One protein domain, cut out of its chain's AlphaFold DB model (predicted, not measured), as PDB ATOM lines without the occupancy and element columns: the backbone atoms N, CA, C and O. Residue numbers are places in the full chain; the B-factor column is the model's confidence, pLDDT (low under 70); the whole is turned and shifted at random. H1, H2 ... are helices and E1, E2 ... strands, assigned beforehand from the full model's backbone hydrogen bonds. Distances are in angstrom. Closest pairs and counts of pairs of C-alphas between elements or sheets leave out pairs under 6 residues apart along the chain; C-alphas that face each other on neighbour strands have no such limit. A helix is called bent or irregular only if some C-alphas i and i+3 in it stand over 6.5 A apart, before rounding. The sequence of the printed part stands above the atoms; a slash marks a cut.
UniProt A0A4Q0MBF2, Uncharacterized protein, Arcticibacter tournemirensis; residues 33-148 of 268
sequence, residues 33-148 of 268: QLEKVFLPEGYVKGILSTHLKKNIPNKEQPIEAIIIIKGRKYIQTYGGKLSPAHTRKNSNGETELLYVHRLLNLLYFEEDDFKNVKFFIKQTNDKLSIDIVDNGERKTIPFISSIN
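What this domain is: This is residues 33 to 148 of the 268 residues of an uncharacterized protein of Arcticibacter tournemirensis (UniProt A0A4Q0MBF2). One antiparallel sheet of eight strands curls round like a nearly closed barrel, its two edge strands E3 and E4 coming near each other without pairing. The helix H1 sits outside this curl, reaching it with residues 41 to 44, chiefly at E8; residues 48 to 54 stick out on that side, while the turn between E4 and E5 makes the other end of the longest axis. The printed part has 116 residues with one named helix and eight named strands, E1 H1 E2 E3 E4 E5 E6 E7 E8 along the chain, and the sheet's order is E3 E2 E1 E8 E7 E6 E5 E4. It is mostly strand and compact, with a radius of gyration of the C-alphas of 14.2 A and spans of 45 by 35 by 26 A.

Where its parts are: Find C-alpha 35 at (-43.058, 33.402, -26.762), where E1, residues 35 to 40, begins. H1, residues 41 to 49, follows and is 12.1 A long. E2 is residues 63 to 69, E3 72 to 77, E4 86 to 89 and E5 95 to 98. E6, residues 118 to 124, measures 19.8 A, and E7, residues 127 to 134, 23.0 A. E8, residues 137 to 144, runs 23.3 A to C-alpha 144 at (-30.405, 35.913, -23.316).

How they stand to each other: Begin with the strongly twisted sheet, a folded sheet, bent back on itself: E3 E2 E1 face E7 E6 E5 E4, with E8 as the hinge. At the hinge, look for N 144 and O 39 at 2.9 A between E8 and E1, and N 139 and O 132 at 2.9 A between E8 and E7. The pairing is staggered: E8 pairs with E7 over residues 137 to 143 and with E1 over 143 to 144. E4 E5 E6 E7 E8 form a meander, each strand the antiparallel neighbour of the one before; N 121 and O 95 of E6 and E5 are 2.8 A apart. E2 and E3 are a hairpin, with N 74 and O 67 at 2.8 A. E3 and E4 are apart, but only just, at 8.3 A. H1 is on the sheet at a height of 10.6 A, only just over none of its strands, with 2 C-alphas falling on E2; its closest C-alphas to E8 are those of Glu 41 and Phe 143, 5.0 A apart. In H1 every O i to N i+4 pair is within hydrogen-bond range.

The domain as a whole: Look to His 51 and Ser 91 for the two C-alphas farthest apart, 45.1 A. The printed part has no cut. The links H1 to E2 and E5 to E6 are long, with 13 and 19 residues. The mean pLDDT of the printed part is 84.4; residues 33 to 34 and 49 to 60 are under 70.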
ATOM      1  N   GLN A  33     -45.890  29.702 -23.714       48.94
ATOM      2  CA  GLN A  33     -44.905  28.698 -24.160       48.94
ATOM      3  C   GLN A  33     -44.367  28.946 -25.581       48.94
ATOM      4  O   GLN A  33     -43.334  28.389 -25.944       48.94
ATOM      5  N   LEU A  34     -45.043  29.767 -26.395       55.19
ATOM      6  CA  LEU A  34     -44.638  30.057 -27.782       55.19
ATOM      7  C   LEU A  34     -43.907  31.396 -27.936       55.19
ATOM      8  O   LEU A  34     -43.554  31.781 -29.057       55.19
ATOM      9  N   GLU A  35     -43.701  32.100 -26.825       80.88
ATOM     10  CA  GLU A  35     -43.058  33.402 -26.762       80.88
ATOM     11  C   GLU A  35     -41.668  33.254 -26.148       80.88
ATOM     12  O   GLU A  35     -41.517  32.849 -25.000       80.88
ATOM     13  N   LYS A  36     -40.628  33.589 -26.917       89.06
ATOM     14  CA  LYS A  36     -39.273  33.744 -26.376       89.06
ATOM     15  C   LYS A  36     -38.944  35.226 -26.317       89.06
ATOM     16  O   LYS A  36     -38.866  35.874 -27.364       89.06
ATOM     17  N   VAL A  37     -38.747  35.756 -25.112       91.94
ATOM     18  CA  VAL A  37     -38.287  37.132 -24.896       91.94
ATOM     19  C   VAL A  37     -36.791  37.119 -24.643       91.94
ATOM     20  O   VAL A  37     -36.312  36.432 -23.750       91.94
ATOM     21  N   PHE A  38     -36.061  37.892 -25.432       93.50
ATOM     22  CA  PHE A  38     -34.622  38.062 -25.341       93.50
ATOM     23  C   PHE A  38     -34.320  39.452 -24.789       93.50
ATOM     24  O   PHE A  38     -34.733  40.454 -25.381       93.50
ATOM     25  N   LEU A  39     -33.581  39.504 -23.682       91.38
ATOM     26  CA  LEU A  39     -33.110  40.739 -23.051       91.38
ATOM     27  C   LEU A  39     -31.587  40.865 -23.213       91.38
ATOM     28  O   LEU A  39     -30.908  39.832 -23.209       91.38
ATOM     29  N   PRO A  40     -31.027  42.086 -23.318       91.12
ATOM     30  CA  PRO A  40     -29.584  42.285 -23.338       91.12
ATOM     31  C   PRO A  40     -28.936  41.667 -22.095       91.12
ATOM     32  O   PRO A  40     -29.337  41.940 -20.962       91.12
ATOM     33  N   GLU A  41     -27.912  40.841 -22.284       90.06
ATOM     34  CA  GLU A  41     -27.292  40.099 -21.182       90.06
ATOM     35  C   GLU A  41     -26.649  41.035 -20.151       90.06
ATOM     36  O   GLU A  41     -26.791  40.826 -18.946       90.06
ATOM     37  N   GLY A  42     -25.996  42.104 -20.619       84.00
ATOM     38  CA  GLY A  42     -25.405  43.129 -19.755       84.00
ATOM     39  C   GLY A  42     -26.443  43.834 -18.877       84.00
ATOM     40  O   GLY A  42     -26.178  44.078 -17.703       84.00
ATOM     41  N   TYR A  43     -27.647  44.071 -19.403       83.38
ATOM     42  CA  TYR A  43     -28.756  44.653 -18.646       83.38
ATOM     43  C   TYR A  43     -29.224  43.720 -17.526       83.38
ATOM     44  O   TYR A  43     -29.323  44.136 -16.372       83.38
ATOM     45  N   VAL A  44     -29.442  42.439 -17.839       85.19
ATOM     46  CA  VAL A  44     -29.848  41.435 -16.844       85.19
ATOM     47  C   VAL A  44     -28.780  41.282 -15.759       85.19
ATOM     48  O   VAL A  44     -29.100  41.329 -14.572       85.19
ATOM     49  N   LYS A  45     -27.506  41.154 -16.151       81.81
ATOM     50  CA  LYS A  45     -26.378  41.060 -15.213       81.81
ATOM     51  C   LYS A  45     -26.274  42.300 -14.331       81.81
ATOM     52  O   LYS A  45     -26.122  42.149 -13.126       81.81
ATOM     53  N   GLY A  46     -26.421  43.492 -14.909       76.00
ATOM     54  CA  GLY A  46     -26.402  44.757 -14.179       76.00
ATOM     55  C   GLY A  46     -27.494  44.842 -13.112       76.00
ATOM     56  O   GLY A  46     -27.209  45.234 -11.985       76.00
ATOM     57  N   ILE A  47     -28.729  44.425 -13.415       73.31
ATOM     58  CA  ILE A  47     -29.820  44.409 -12.419       73.31
ATOM     59  C   ILE A  47     -29.501  43.455 -11.266       73.31
ATOM     60  O   ILE A  47     -29.775  43.771 -10.111       73.31
ATOM     61  N   LEU A  48     -28.927  42.293 -11.579       74.69
ATOM     62  CA  LEU A  48     -28.601  41.280 -10.579       74.69
ATOM     63  C   LEU A  48     -27.396  41.669  -9.710       74.69
ATOM     64  O   LEU A  48     -27.385  41.330  -8.528       74.69
ATOM     65  N   SER A  49     -26.398  42.361 -10.273       66.69
ATOM     66  CA  SER A  49     -25.148  42.711  -9.585       66.69
ATOM     67  C   SER A  49     -25.190  44.049  -8.847       66.69
ATOM     68  O   SER A  49     -24.485  44.225  -7.854       66.69
ATOM     69  N   THR A  50     -25.980  45.017  -9.316       55.69
ATOM     70  CA  THR A  50     -25.938  46.370  -8.754       55.69
ATOM     71  C   THR A  50     -26.832  46.449  -7.517       55.69
ATOM     72  O   THR A  50     -28.058  46.491  -7.604       55.69
ATOM     73  N   HIS A  51     -26.216  46.508  -6.336       48.53
ATOM     74  CA  HIS A  51     -26.924  46.766  -5.075       48.53
ATOM     75  C   HIS A  51     -27.478  48.203  -4.984       48.53
ATOM     76  O   HIS A  51     -28.406  48.463  -4.218       48.53
ATOM     77  N   LEU A  52     -26.940  49.120  -5.796       42.19
ATOM     78  CA  LEU A  52     -27.287  50.538  -5.839       42.19
ATOM     79  C   LEU A  52     -28.125  50.871  -7.080       42.19
ATOM     80  O   LEU A  52     -27.655  50.823  -8.214       42.19
ATOM     81  N   LYS A  53     -29.372  51.289  -6.845       47.81
ATOM     82  CA  LYS A  53     -30.241  51.941  -7.829       47.81
ATOM     83  C   LYS A  53     -29.691  53.313  -8.242       47.81
ATOM     84  O   LYS A  53     -30.261  54.349  -7.905       47.81
ATOM     85  N   LYS A  54     -28.646  53.366  -9.049       41.59
ATOM     86  CA  LYS A  54     -28.687  54.386 -10.098       41.59
ATOM     87  C   LYS A  54     -29.401  53.739 -11.263       41.59
ATOM     88  O   LYS A  54     -29.142  52.571 -11.536       41.59
ATOM     89  N   ASN A  55     -30.363  54.466 -11.848       44.31
ATOM     90  CA  ASN A  55     -30.967  54.155 -13.145       44.31
ATOM     91  C   ASN A  55     -29.923  53.401 -13.955       44.31
ATOM     92  O   ASN A  55     -28.938  54.039 -14.299       44.31
ATOM     93  N   ILE A  56     -30.070  52.089 -14.165       46.81
ATOM     94  CA  ILE A  56     -29.193  51.380 -15.095       46.81
ATOM     95  C   ILE A  56     -29.583  52.003 -16.423       46.81
ATOM     96  O   ILE A  56     -30.677  51.704 -16.921       46.81
ATOM     97  N   PRO A  57     -28.811  52.962 -16.957       43.47
ATOM     98  CA  PRO A  57     -29.193  53.623 -18.169       43.47
ATOM     99  C   PRO A  57     -28.781  52.619 -19.229       43.47
ATOM    100  O   PRO A  57     -27.721  52.718 -19.824       43.47
ATOM    101  N   ASN A  58     -29.660  51.661 -19.516       51.28
ATOM    102  CA  ASN A  58     -29.598  50.991 -20.805       51.28
ATOM    103  C   ASN A  58     -30.000  51.962 -21.936       51.28
ATOM    104  O   ASN A  58     -30.129  51.538 -23.074       51.28
ATOM    105  N   LYS A  59     -30.155  53.263 -21.620       52.56
ATOM    106  CA  LYS A  59     -30.265  54.398 -22.536       52.56
ATOM    107  C   LYS A  59     -29.171  54.431 -23.602       52.56
ATOM    108  O   LYS A  59     -29.356  55.127 -24.577       52.56
ATOM    109  N   GLU A  60     -28.051  53.727 -23.451       59.50
ATOM    110  CA  GLU A  60     -27.061  53.631 -24.536       59.50
ATOM    111  C   GLU A  60     -27.494  52.676 -25.660       59.50
ATOM    112  O   GLU A  60     -26.933  52.708 -26.752       59.50
ATOM    113  N   GLN A  61     -28.468  51.792 -25.414       77.38
ATOM    114  CA  GLN A  61     -28.895  50.780 -26.375       77.38
ATOM    115  C   GLN A  61     -30.333  51.049 -26.839       77.38
ATOM    116  O   GLN A  61     -31.261  51.009 -26.028       77.38
ATOM    117  N   PRO A  62     -30.559  51.258 -28.146       84.94
ATOM    118  CA  PRO A  62     -31.886  51.592 -28.656       84.94
ATOM    119  C   PRO A  62     -32.871  50.420 -28.583       84.94
ATOM    120  O   PRO A  62     -34.076  50.644 -28.506       84.94
ATOM    121  N   ILE A  63     -32.384  49.174 -28.602       91.50
ATOM    122  CA  ILE A  63     -33.204  47.955 -28.579       91.50
ATOM    123  C   ILE A  63     -33.215  47.378 -27.161       91.50
ATOM    124  O   ILE A  63     -32.202  46.889 -26.668       91.50
ATOM    125  N   GLU A  64     -34.383  47.406 -26.525       88.75
ATOM    126  CA  GLU A  64     -34.614  46.900 -25.170       88.75
ATOM    127  C   GLU A  64     -34.877  45.392 -25.155       88.75
ATOM    128  O   GLU A  64     -34.454  44.702 -24.230       88.75
ATOM    129  N   ALA A  65     -35.567  44.870 -26.174       92.69
ATOM    130  CA  ALA A  65     -35.838  43.443 -26.287       92.69
ATOM    131  C   ALA A  65     -36.098  42.986 -27.721       92.69
ATOM    132  O   ALA A  65     -36.603  43.736 -28.560       92.69
ATOM    133  N   ILE A  66     -35.828  41.703 -27.957       94.19
ATOM    134  CA  ILE A  66     -36.305  40.968 -29.129       94.19
ATOM    135  C   ILE A  66     -37.287  39.908 -28.657       94.19
ATOM    136  O   ILE A  66     -37.009  39.162 -27.723       94.19
ATOM    137  N   ILE A  67     -38.437  39.822 -29.314       93.50
ATOM    138  CA  ILE A  67     -39.499  38.894 -28.939       93.50
ATOM    139  C   ILE A  67     -39.827  38.025 -30.141       93.50
ATOM    140  O   ILE A  67     -40.077  38.529 -31.235       93.50
ATOM    141  N   ILE A  68     -39.803  36.712 -29.949       91.12
ATOM    142  CA  ILE A  68     -40.187  35.747 -30.974       91.12
ATOM    143  C   ILE A  68     -41.551  35.188 -30.602       91.12
ATOM    144  O   ILE A  68     -41.658  34.449 -29.628       91.12
ATOM    145  N   ILE A  69     -42.570  35.524 -31.392       89.62
ATOM    146  CA  ILE A  69     -43.949  35.060 -31.214       89.62
ATOM    147  C   ILE A  69     -44.300  34.205 -32.425       89.62
ATOM    148  O   ILE A  69     -44.323  34.706 -33.552       89.62
ATOM    149  N   LYS A  70     -44.559  32.907 -32.217       87.12
ATOM    150  CA  LYS A  70     -44.924  31.969 -33.302       87.12
ATOM    151  C   LYS A  70     -43.943  32.029 -34.494       87.12
ATOM    152  O   LYS A  70     -44.349  32.075 -35.653       87.12
ATOM    153  N   GLY A  71     -42.641  32.113 -34.202       85.12
ATOM    154  CA  GLY A  71     -41.559  32.194 -35.196       85.12
ATOM    155  C   GLY A  71     -41.329  33.576 -35.827       85.12
ATOM    156  O   GLY A  71     -40.322  33.773 -36.508       85.12
ATOM    157  N   ARG A  72     -42.206  34.557 -35.584       89.94
ATOM    158  CA  ARG A  72     -42.049  35.934 -36.074       89.94
ATOM    159  C   ARG A  72     -41.275  36.776 -35.070       89.94
ATOM    160  O   ARG A  72     -41.507  36.668 -33.870       89.94
ATOM    161  N   LYS A  73     -40.368  37.617 -35.569       91.50
ATOM    162  CA  LYS A  73     -39.534  38.502 -34.751       91.50
ATOM    163  C   LYS A  73     -40.215  39.856 -34.553       91.50
ATOM    164  O   LYS A  73     -40.731  40.446 -35.500       91.50
ATOM    165  N   TYR A  74     -40.154  40.349 -33.329       94.44
ATOM    166  CA  TYR A  74     -40.592  41.670 -32.906       94.44
ATOM    167  C   TYR A  74     -39.450  42.340 -32.151       94.44
ATOM    168  O   TYR A  74     -38.646  41.659 -31.510       94.44
ATOM    169  N   ILE A  75     -39.391  43.663 -32.220       94.00
ATOM    170  CA  ILE A  75     -38.455  44.474 -31.449       94.00
ATOM    171  C   ILE A  75     -39.222  45.435 -30.554       94.00
ATOM    172  O   ILE A  75     -40.255  45.986 -30.939       94.00
ATOM    173  N   GLN A  76     -38.705  45.628 -29.351       91.69
ATOM    174  CA  GLN A  76     -39.108  46.705 -28.467       91.69
ATOM    175  C   GLN A  76     -37.897  47.613 -28.291       91.69
ATOM    176  O   GLN A  76     -36.841  47.162 -27.846       91.69
ATOM    177  N   THR A  77     -38.038  48.872 -28.688       89.38
ATOM    178  CA  THR A  77     -37.047  49.908 -28.403       89.38
ATOM    179  C   THR A  77     -37.202  50.394 -26.968       89.38
ATOM    180  O   THR A  77     -38.269  50.237 -26.372       89.38
ATOM    181  N   TYR A  78     -36.150  50.972 -26.392       84.81
ATOM    182  CA  TYR A  78     -36.188  51.431 -25.004       84.81
ATOM    183  C   TYR A  78     -37.284  52.484 -24.785       84.81
ATOM    184  O   TYR A  78     -37.308  53.536 -25.425       84.81
ATOM    185  N   GLY A  79     -38.238  52.157 -23.904       76.94
ATOM    186  CA  GLY A  79     -39.430  52.970 -23.644       76.94
ATOM    187  C   GLY A  79     -40.430  53.027 -24.809       76.94
ATOM    188  O   GLY A  79     -41.418  53.756 -24.723       76.94
ATOM    189  N   GLY A  80     -40.180  52.313 -25.906       81.19
ATOM    190  CA  GLY A  80     -41.030  52.266 -27.089       81.19
ATOM    191  C   GLY A  80     -42.100  51.177 -27.024       81.19
ATOM    192  O   GLY A  80     -42.208  50.407 -26.068       81.19
ATOM    193  N   LYS A  81     -42.926  51.108 -28.071       84.69
ATOM    194  CA  LYS A  81     -43.927  50.044 -28.233       84.69
ATOM    195  C   LYS A  81     -43.318  48.836 -28.940       84.69
ATOM    196  O   LYS A  81     -42.493  48.980 -29.840       84.69
ATOM    197  N   LEU A  82     -43.803  47.648 -28.585       89.56
ATOM    198  CA  LEU A  82     -43.495  46.421 -29.313       89.56
ATOM    199  C   LEU A  82     -43.956  46.546 -30.771       89.56
ATOM    200  O   LEU A  82     -45.136  46.790 -31.026       89.56
ATOM    201  N   SER A  83     -43.032  46.356 -31.709       92.75
ATOM    202  CA  SER A  83     -43.277  46.499 -33.147       92.75
ATOM    203  C   SER A  83     -42.729  45.295 -33.923       92.75
ATOM    204  O   SER A  83     -41.734  44.700 -33.499       92.75
ATOM    205  N   PRO A  84     -43.348  44.894 -35.050       94.75
ATOM    206  CA  PRO A  84     -42.788  43.860 -35.918       94.75
ATOM    207  C   PRO A  84     -41.369  44.215 -36.374       94.75
ATOM    208  O   PRO A  84     -41.096  45.350 -36.760       94.75
ATOM    209  N   ALA A  85     -40.462  43.240 -36.345       94.44
ATOM    210  CA  ALA A  85     -39.103  43.437 -36.828       94.44
ATOM    211  C   ALA A  85     -39.083  43.354 -38.360       94.44
ATOM    212  O   ALA A  85     -39.334  42.292 -38.933       94.44
ATOM    213  N   HIS A  86     -38.753  44.458 -39.026       95.06
ATOM    214  CA  HIS A  86     -38.495  44.450 -40.463       95.06
ATOM    215  C   HIS A  86     -37.057  44.014 -40.711       95.06
ATOM    216  O   HIS A  86     -36.132  44.588 -40.143       95.06
ATOM    217  N   THR A  87     -36.860  42.994 -41.547       94.81
ATOM    218  CA  THR A  87     -35.527  42.441 -41.807       94.81
ATOM    219  C   THR A  87     -35.258  42.232 -43.286       94.81
ATOM    220  O   THR A  87     -36.165  41.859 -44.027       94.81
ATOM    221  N   ARG A  88     -33.994  42.361 -43.689       95.69
ATOM    222  CA  ARG A  88     -33.502  42.004 -45.026       95.69
ATOM    223  C   ARG A  88     -32.174  41.256 -44.915       95.69
ATOM    224  O   ARG A  88     -31.410  41.486 -43.985       95.69
ATOM    225  N   LYS A  89     -31.886  40.367 -45.868       95.94
ATOM    226  CA  LYS A  89     -30.549  39.785 -46.032       95.94
ATOM    227  C   LYS A  89     -29.656  40.734 -46.833       95.94
ATOM    228  O   LYS A  89     -30.045  41.142 -47.924       95.94
ATOM    229  N   ASN A  90     -28.497  41.110 -46.293       92.56
ATOM    230  CA  ASN A  90     -27.507  41.894 -47.040       92.56
ATOM    231  C   ASN A  90     -26.723  41.004 -48.030       92.56
ATOM    232  O   ASN A  90     -26.944  39.793 -48.101       92.56
ATOM    233  N   SER A  91     -25.786  41.595 -48.776       91.31
ATOM    234  CA  SER A  91     -24.919  40.885 -49.735       91.31
ATOM    235  C   SER A  91     -24.081  39.769 -49.104       91.31
ATOM    236  O   SER A  91     -23.733  38.809 -49.780       91.31
ATOM    237  N   ASN A  92     -23.793  39.872 -47.805       91.38
ATOM    238  CA  ASN A  92     -23.018  38.893 -47.045       91.38
ATOM    239  C   ASN A  92     -23.916  37.830 -46.380       91.38
ATOM    240  O   ASN A  92     -23.442  37.032 -45.576       91.38
ATOM    241  N   GLY A  93     -25.228  37.837 -46.654       92.44
ATOM    242  CA  GLY A  93     -26.197  36.924 -46.044       92.44
ATOM    243  C   GLY A  93     -26.532  37.230 -44.575       92.44
ATOM    244  O   GLY A  93     -27.240  36.447 -43.926       92.44
ATOM    245  N   GLU A  94     -26.086  38.363 -44.034       94.25
ATOM    246  CA  GLU A  94     -26.418  38.810 -42.678       94.25
ATOM    247  C   GLU A  94     -27.849  39.356 -42.626       94.25
ATOM    248  O   GLU A  94     -28.341  39.955 -43.582       94.25
ATOM    249  N   THR A  95     -28.539  39.144 -41.503       95.31
ATOM    250  CA  THR A  95     -29.908  39.642 -41.301       95.31
ATOM    251  C   THR A  95     -29.866  41.059 -40.741       95.31
ATOM    252  O   THR A  95     -29.675  41.241 -39.543       95.31
ATOM    253  N   GLU A  96     -30.059  42.056 -41.593       96.06
ATOM    254  CA  GLU A  96     -30.165  43.467 -41.218       96.06
ATOM    255  C   GLU A  96     -31.577  43.777 -40.702       96.06
ATOM    256  O   GLU A  96     -32.563  43.377 -41.324       96.06
ATOM    257  N   LEU A  97     -31.674  44.489 -39.582       94.94
ATOM    258  CA  LEU A  97     -32.895  45.115 -39.080       94.94
ATOM    259  C   LEU A  97     -33.082  46.477 -39.746       94.94
ATOM    260  O   LEU A  97     -32.195  47.328 -39.715       94.94
ATOM    261  N   LEU A  98     -34.263  46.696 -40.309       93.56
ATOM    262  CA  LEU A  98     -34.619  47.922 -41.007       93.56
ATOM    263  C   LEU A  98     -35.470  48.831 -40.119       93.56
ATOM    264  O   LEU A  98     -36.252  48.363 -39.293       93.56
ATOM    265  N   TYR A  99     -35.350  50.139 -40.352       90.38
ATOM    266  CA  TYR A  99     -36.190  51.185 -39.752       90.38
ATOM    267  C   TYR A  99     -36.147  51.275 -38.219       90.38
ATOM    268  O   TYR A  99     -37.070  51.820 -37.623       90.38
ATOM    269  N   VAL A 100     -35.077  50.795 -37.574       90.69
ATOM    270  CA  VAL A 100     -34.920  50.883 -36.108       90.69
ATOM    271  C   VAL A 100     -34.992  52.336 -35.622       90.69
ATOM    272  O   VAL A 100     -35.697  52.598 -34.654       90.69
ATOM    273  N   HIS A 101     -34.361  53.283 -36.333       89.19
ATOM    274  CA  HIS A 101     -34.383  54.717 -35.992       89.19
ATOM    275  C   HIS A 101     -35.807  55.297 -35.901       89.19
ATOM    276  O   HIS A 101     -36.103  56.062 -34.992       89.19
ATOM    277  N   ARG A 102     -36.737  54.856 -36.763       89.12
ATOM    278  CA  ARG A 102     -38.140  55.323 -36.756       89.12
ATOM    279  C   ARG A 102     -38.956  54.794 -35.582       89.12
ATOM    280  O   ARG A 102     -40.071  55.249 -35.346       89.12
ATOM    281  N   LEU A 103     -38.447  53.768 -34.907       88.94
ATOM    282  CA  LEU A 103     -39.111  53.109 -33.789       88.94
ATOM    283  C   LEU A 103     -38.576  53.603 -32.444       88.94
ATOM    284  O   LEU A 103     -39.049  53.146 -31.403       88.94
ATOM    285  N   LEU A 104     -37.583  54.495 -32.442       87.12
ATOM    286  CA  LEU A 104     -37.006  55.027 -31.218       87.12
ATOM    287  C   LEU A 104     -38.025  55.868 -30.456       87.12
ATOM    288  O   LEU A 104     -38.861  56.566 -31.027       87.12
ATOM    289  N   ASN A 105     -37.941  55.802 -29.132       83.62
ATOM    290  CA  ASN A 105     -38.684  56.720 -28.294       83.62
ATOM    291  C   ASN A 105     -37.920  58.052 -28.217       83.62
ATOM    292  O   ASN A 105     -36.886  58.137 -27.554       83.62
ATOM    293  N   LEU A 106     -38.476  59.087 -28.852       84.38
ATOM    294  CA  LEU A 106     -37.888  60.430 -28.928       84.38
ATOM    295  C   LEU A 106     -37.795  61.162 -27.574       84.38
ATOM    296  O   LEU A 106     -37.180  62.216 -27.487       84.38
ATOM    297  N   LEU A 107     -38.371  60.612 -26.497       81.62
ATOM    298  CA  LEU A 107     -38.116  61.095 -25.131       81.62
ATOM    299  C   LEU A 107     -36.715  60.723 -24.622       81.62
ATOM    300  O   LEU A 107     -36.263  61.283 -23.624       81.62
ATOM    301  N   TYR A 108     -36.065  59.734 -25.243       77.56
ATOM    302  CA  TYR A 108     -34.798  59.169 -24.776       77.56
ATOM    303  C   TYR A 108     -33.669  59.235 -25.803       77.56
ATOM    304  O   TYR A 108     -32.514  59.201 -25.387       77.56
ATOM    305  N   PHE A 109     -33.991  59.306 -27.093       82.75
ATOM    306  CA  PHE A 109     -33.023  59.269 -28.188       82.75
ATOM    307  C   PHE A 109     -33.373  60.303 -29.248       82.75
ATOM    308  O   PHE A 109     -34.553  60.501 -29.541       82.75
ATOM    309  N   GLU A 110     -32.359  60.890 -29.871       84.69
ATOM    310  CA  GLU A 110     -32.540  61.683 -31.082       84.69
ATOM    311  C   GLU A 110     -32.546  60.756 -32.304       84.69
ATOM    312  O   GLU A 110     -31.826  59.758 -32.356       84.69
ATOM    313  N   GLU A 111     -33.396  61.038 -33.294       84.38
ATOM    314  CA  GLU A 111     -33.485  60.188 -34.490       84.38
ATOM    315  C   GLU A 111     -32.186  60.231 -35.312       84.38
ATOM    316  O   GLU A 111     -31.761  59.207 -35.857       84.38
ATOM    317  N   ASP A 112     -31.538  61.399 -35.368       87.00
ATOM    318  CA  ASP A 112     -30.334  61.626 -36.170       87.00
ATOM    319  C   ASP A 112     -29.121  60.828 -35.667       87.00
ATOM    320  O   ASP A 112     -28.361  60.322 -36.499       87.00
ATOM    321  N   ASP A 113     -29.008  60.584 -34.355       85.50
ATOM    322  CA  ASP A 113     -27.954  59.750 -33.746       85.50
ATOM    323  C   ASP A 113     -27.930  58.322 -34.311       85.50
ATOM    324  O   ASP A 113     -26.896  57.657 -34.340       85.50
ATOM    325  N   PHE A 114     -29.078  57.829 -34.784       88.00
ATOM    326  CA  PHE A 114     -29.240  56.449 -35.246       88.00
ATOM    327  C   PHE A 114     -29.539  56.335 -36.738       88.00
ATOM    328  O   PHE A 114     -29.750  55.228 -37.244       88.00
ATOM    329  N   LYS A 115     -29.548  57.450 -37.473       85.88
ATOM    330  CA  LYS A 115     -29.932  57.489 -38.891       85.88
ATOM    331  C   LYS A 115     -29.025  56.641 -39.782       85.88
ATOM    332  O   LYS A 115     -29.510  55.984 -40.703       85.88
ATOM    333  N   ASN A 116     -27.725  56.630 -39.485       89.00
ATOM    334  CA  ASN A 116     -26.712  55.878 -40.233       89.00
ATOM    335  C   ASN A 116     -26.291  54.570 -39.547       89.00
ATOM    336  O   ASN A 116     -25.523  53.793 -40.119       89.00
ATOM    337  N   VAL A 117     -26.816  54.310 -38.349       92.19
ATOM    338  CA  VAL A 117     -26.483  53.124 -37.563       92.19
ATOM    339  C   VAL A 117     -27.216  51.914 -38.129       92.19
ATOM    340  O   VAL A 117     -28.436  51.921 -38.321       92.19
ATOM    341  N   LYS A 118     -26.469  50.840 -38.389       94.12
ATOM    342  CA  LYS A 118     -27.019  49.574 -38.884       94.12
ATOM    343  C   LYS A 118     -27.063  48.540 -37.775       94.12
ATOM    344  O   LYS A 118     -26.147  48.434 -36.967       94.12
ATOM    345  N   PHE A 119     -28.116  47.733 -37.784       95.00
ATOM    346  CA  PHE A 119     -28.358  46.705 -36.779       95.00
ATOM    347  C   PHE A 119     -28.468  45.350 -37.469       95.00
ATOM    348  O   PHE A 119     -29.272  45.194 -38.385       95.00
ATOM    349  N   PHE A 120     -27.706  44.354 -37.027       95.56
ATOM    350  CA  PHE A 120     -27.745  43.008 -37.600       95.56
ATOM    351  C   PHE A 120     -28.080  41.973 -36.532       95.56
ATOM    352  O   PHE A 120     -27.375  41.862 -35.535       95.56
ATOM    353  N   ILE A 121     -29.134  41.182 -36.749       94.62
ATOM    354  CA  ILE A 121     -29.486  40.068 -35.861       94.62
ATOM    355  C   ILE A 121     -28.700  38.827 -36.268       94.62
ATOM    356  O   ILE A 121     -28.814  38.335 -37.397       94.62
ATOM    357  N   LYS A 122     -28.000  38.249 -35.294       93.44
ATOM    358  CA  LYS A 122     -27.401  36.919 -35.373       93.44
ATOM    359  C   LYS A 122     -28.118  36.001 -34.394       93.44
ATOM    360  O   LYS A 122     -28.272  36.324 -33.220       93.44
ATOM    361  N   GLN A 123     -28.591  34.863 -34.891       87.81
ATOM    362  CA  GLN A 123     -29.254  33.854 -34.076       87.81
ATOM    363  C   GLN A 123     -28.618  32.499 -34.366       87.81
ATOM    364  O   GLN A 123     -28.648  32.039 -35.507       87.81
ATOM    365  N   THR A 124     -28.088  31.868 -33.322       82.81
ATOM    366  CA  THR A 124     -27.492  30.534 -33.381       82.81
ATOM    367  C   THR A 124     -28.101  29.707 -32.260       82.81
ATOM    368  O   THR A 124     -27.809  29.938 -31.086       82.81
ATOM    369  N   ASN A 125     -28.958  28.747 -32.610       81.31
ATOM    370  CA  ASN A 125     -29.752  27.971 -31.651       81.31
ATOM    371  C   ASN A 125     -30.562  28.902 -30.719       81.31
ATOM    372  O   ASN A 125     -31.319  29.753 -31.197       81.31
ATOM    373  N   ASP A 126     -30.380  28.769 -29.402       75.06
ATOM    374  CA  ASP A 126     -31.010  29.605 -28.371       75.06
ATOM    375  C   ASP A 126     -30.207  30.865 -28.013       75.06
ATOM    376  O   ASP A 126     -30.568  31.593 -27.089       75.06
ATOM    377  N   LYS A 127     -29.117  31.152 -28.732       85.25
ATOM    378  CA  LYS A 127     -28.337  32.379 -28.548       85.25
ATOM    379  C   LYS A 127     -28.730  33.409 -29.591       85.25
ATOM    380  O   LYS A 127     -28.822  33.103 -30.782       85.25
ATOM    381  N   LEU A 128     -28.916  34.640 -29.135       93.19
ATOM    382  CA  LEU A 128     -29.193  35.782 -29.987       93.19
ATOM    383  C   LEU A 128     -28.195  36.893 -29.674       93.19
ATOM    384  O   LEU A 128     -27.865  37.133 -28.517       93.19
ATOM    385  N   SER A 129     -27.723  37.585 -30.702       94.81
ATOM    386  CA  SER A 129     -26.979  38.829 -30.546       94.81
ATOM    387  C   SER A 129     -27.389  39.846 -31.602       94.81
ATOM    388  O   SER A 129     -27.912  39.496 -32.666       94.81
ATOM    389  N   ILE A 130     -27.143  41.116 -31.297       94.81
ATOM    390  CA  ILE A 130     -27.257  42.218 -32.248       94.81
ATOM    391  C   ILE A 130     -25.871  42.808 -32.455       94.81
ATOM    392  O   ILE A 130     -25.230  43.209 -31.488       94.81
ATOM    393  N   ASP A 131     -25.433  42.897 -33.702       94.56
ATOM    394  CA  ASP A 131     -24.308  43.755 -34.056       94.56
ATOM    395  C   ASP A 131     -24.842  45.152 -34.374       94.56
ATOM    396  O   ASP A 131     -25.709  45.301 -35.235       94.56
ATOM    397  N   ILE A 132     -24.321  46.161 -33.684       92.81
ATOM    398  CA  ILE A 132     -24.517  47.574 -33.995       92.81
ATOM    399  C   ILE A 132     -23.291  48.030 -34.778       92.81
ATOM    400  O   ILE A 132     -22.165  47.835 -34.321       92.81
ATOM    401  N   VAL A 133     -23.514  48.596 -35.959       93.12
ATOM    402  CA  VAL A 133     -22.462  49.145 -36.812       93.12
ATOM    403  C   VAL A 133     -22.680  50.640 -36.960       93.12
ATOM    404  O   VAL A 133     -23.688  51.050 -37.540       93.12
ATOM    405  N   ASP A 134     -21.730  51.424 -36.465       90.69
ATOM    406  CA  ASP A 134     -21.727  52.884 -36.535       90.69
ATOM    407  C   ASP A 134     -20.351  53.374 -36.999       90.69
ATOM    408  O   ASP A 134     -19.330  52.920 -36.494       90.69
ATOM    409  N   ASN A 135     -20.314  54.232 -38.021       86.94
ATOM    410  CA  ASN A 135     -19.080  54.770 -38.615       86.94
ATOM    411  C   ASN A 135     -17.976  53.728 -38.917       86.94
ATOM    412  O   ASN A 135     -16.786  54.023 -38.876       86.94
ATOM    413  N   GLY A 136     -18.371  52.495 -39.253       83.81
ATOM    414  CA  GLY A 136     -17.455  51.384 -39.542       83.81
ATOM    415  C   GLY A 136     -17.015  50.583 -38.311       83.81
ATOM    416  O   GLY A 136     -16.526  49.463 -38.468       83.81
ATOM    417  N   GLU A 137     -17.263  51.081 -37.103       90.75
ATOM    418  CA  GLU A 137     -17.065  50.334 -35.867       90.75
ATOM    419  C   GLU A 137     -18.222  49.361 -35.646       90.75
ATOM    420  O   GLU A 137     -19.393  49.691 -35.844       90.75
ATOM    421  N   ARG A 138     -17.902  48.128 -35.238       93.19
ATOM    422  CA  ARG A 138     -18.889  47.076 -34.976       93.19
ATOM    423  C   ARG A 138     -18.837  46.659 -33.511       93.19
ATOM    424  O   ARG A 138     -17.823  46.145 -33.046       93.19
ATOM    425  N   LYS A 139     -19.966  46.792 -32.815       91.81
ATOM    426  CA  LYS A 139     -20.169  46.334 -31.435       91.81
ATOM    427  C   LYS A 139     -21.207  45.217 -31.401       91.81
ATOM    428  O   LYS A 139     -22.315  45.394 -31.892       91.81
ATOM    429  N   THR A 140     -20.884  44.087 -30.780       93.69
ATOM    430  CA  THR A 140     -21.831  42.976 -30.593       93.69
ATOM    431  C   THR A 140     -22.451  43.036 -29.201       93.69
ATOM    432  O   THR A 140     -21.745  43.095 -28.196       93.69
ATOM    433  N   ILE A 141     -23.780  42.972 -29.135       92.44
ATOM    434  CA  ILE A 141     -24.561  42.921 -27.898       92.44
ATOM    435  C   ILE A 141     -25.194  41.530 -27.784       92.44
ATOM    436  O   ILE A 141     -26.063  41.197 -28.597       92.44
ATOM    437  N   PRO A 142     -24.790  40.705 -26.804       93.75
ATOM    438  CA  PRO A 142     -25.430  39.422 -26.550       93.75
ATOM    439  C   PRO A 142     -26.785  39.602 -25.856       93.75
ATOM    440  O   PRO A 142     -26.961  40.468 -24.994       93.75
ATOM    441  N   PHE A 143     -27.738  38.749 -26.223       94.00
ATOM    442  CA  PHE A 143     -29.059  38.656 -25.618       94.00
ATOM    443  C   PHE A 143     -29.295  37.244 -25.078       94.00
ATOM    444  O   PHE A 143     -28.862  36.247 -25.658       94.00
ATOM    445  N   ILE A 144     -30.050  37.163 -23.988       92.31
ATOM    446  CA  ILE A 144     -30.405  35.913 -23.316       92.31
ATOM    447  C   ILE A 144     -31.920  35.805 -23.155       92.31
ATOM    448  O   ILE A 144     -32.598  36.809 -22.943       92.31
ATOM    449  N   SER A 145     -32.453  34.585 -23.250       92.00
ATOM    450  CA  SER A 145     -33.890  34.308 -23.100       92.00
ATOM    451  C   SER A 145     -34.292  33.749 -21.734       92.00
ATOM    452  O   SER A 145     -35.481  33.656 -21.422       92.00
ATOM    453  N   SER A 146     -33.314  33.342 -20.926       90.19
ATOM    454  CA  SER A 146     -33.549  32.778 -19.599       90.19
ATOM    455  C   SER A 146     -32.309  32.844 -18.715       90.19
ATOM    456  O   SER A 146     -31.189  32.831 -19.225       90.19
ATOM    457  N   ILE A 147     -32.508  32.813 -17.396       87.81
ATOM    458  CA  ILE A 147     -31.448  32.638 -16.390       87.81
ATOM    459  C   ILE A 147     -31.882  31.602 -15.357       87.81
ATOM    460  O   ILE A 147     -33.009  31.660 -14.886       87.81
ATOM    461  N   ASN A 148     -31.014  30.655 -14.991       83.06
ATOM    462  CA  ASN A 148     -31.306  29.647 -13.955       83.06
ATOM    463  C   ASN A 148     -32.701  28.988 -14.098       83.06
ATOM    464  O   ASN A 148     -33.422  28.825 -13.119       83.06
TER     465      ASN A 148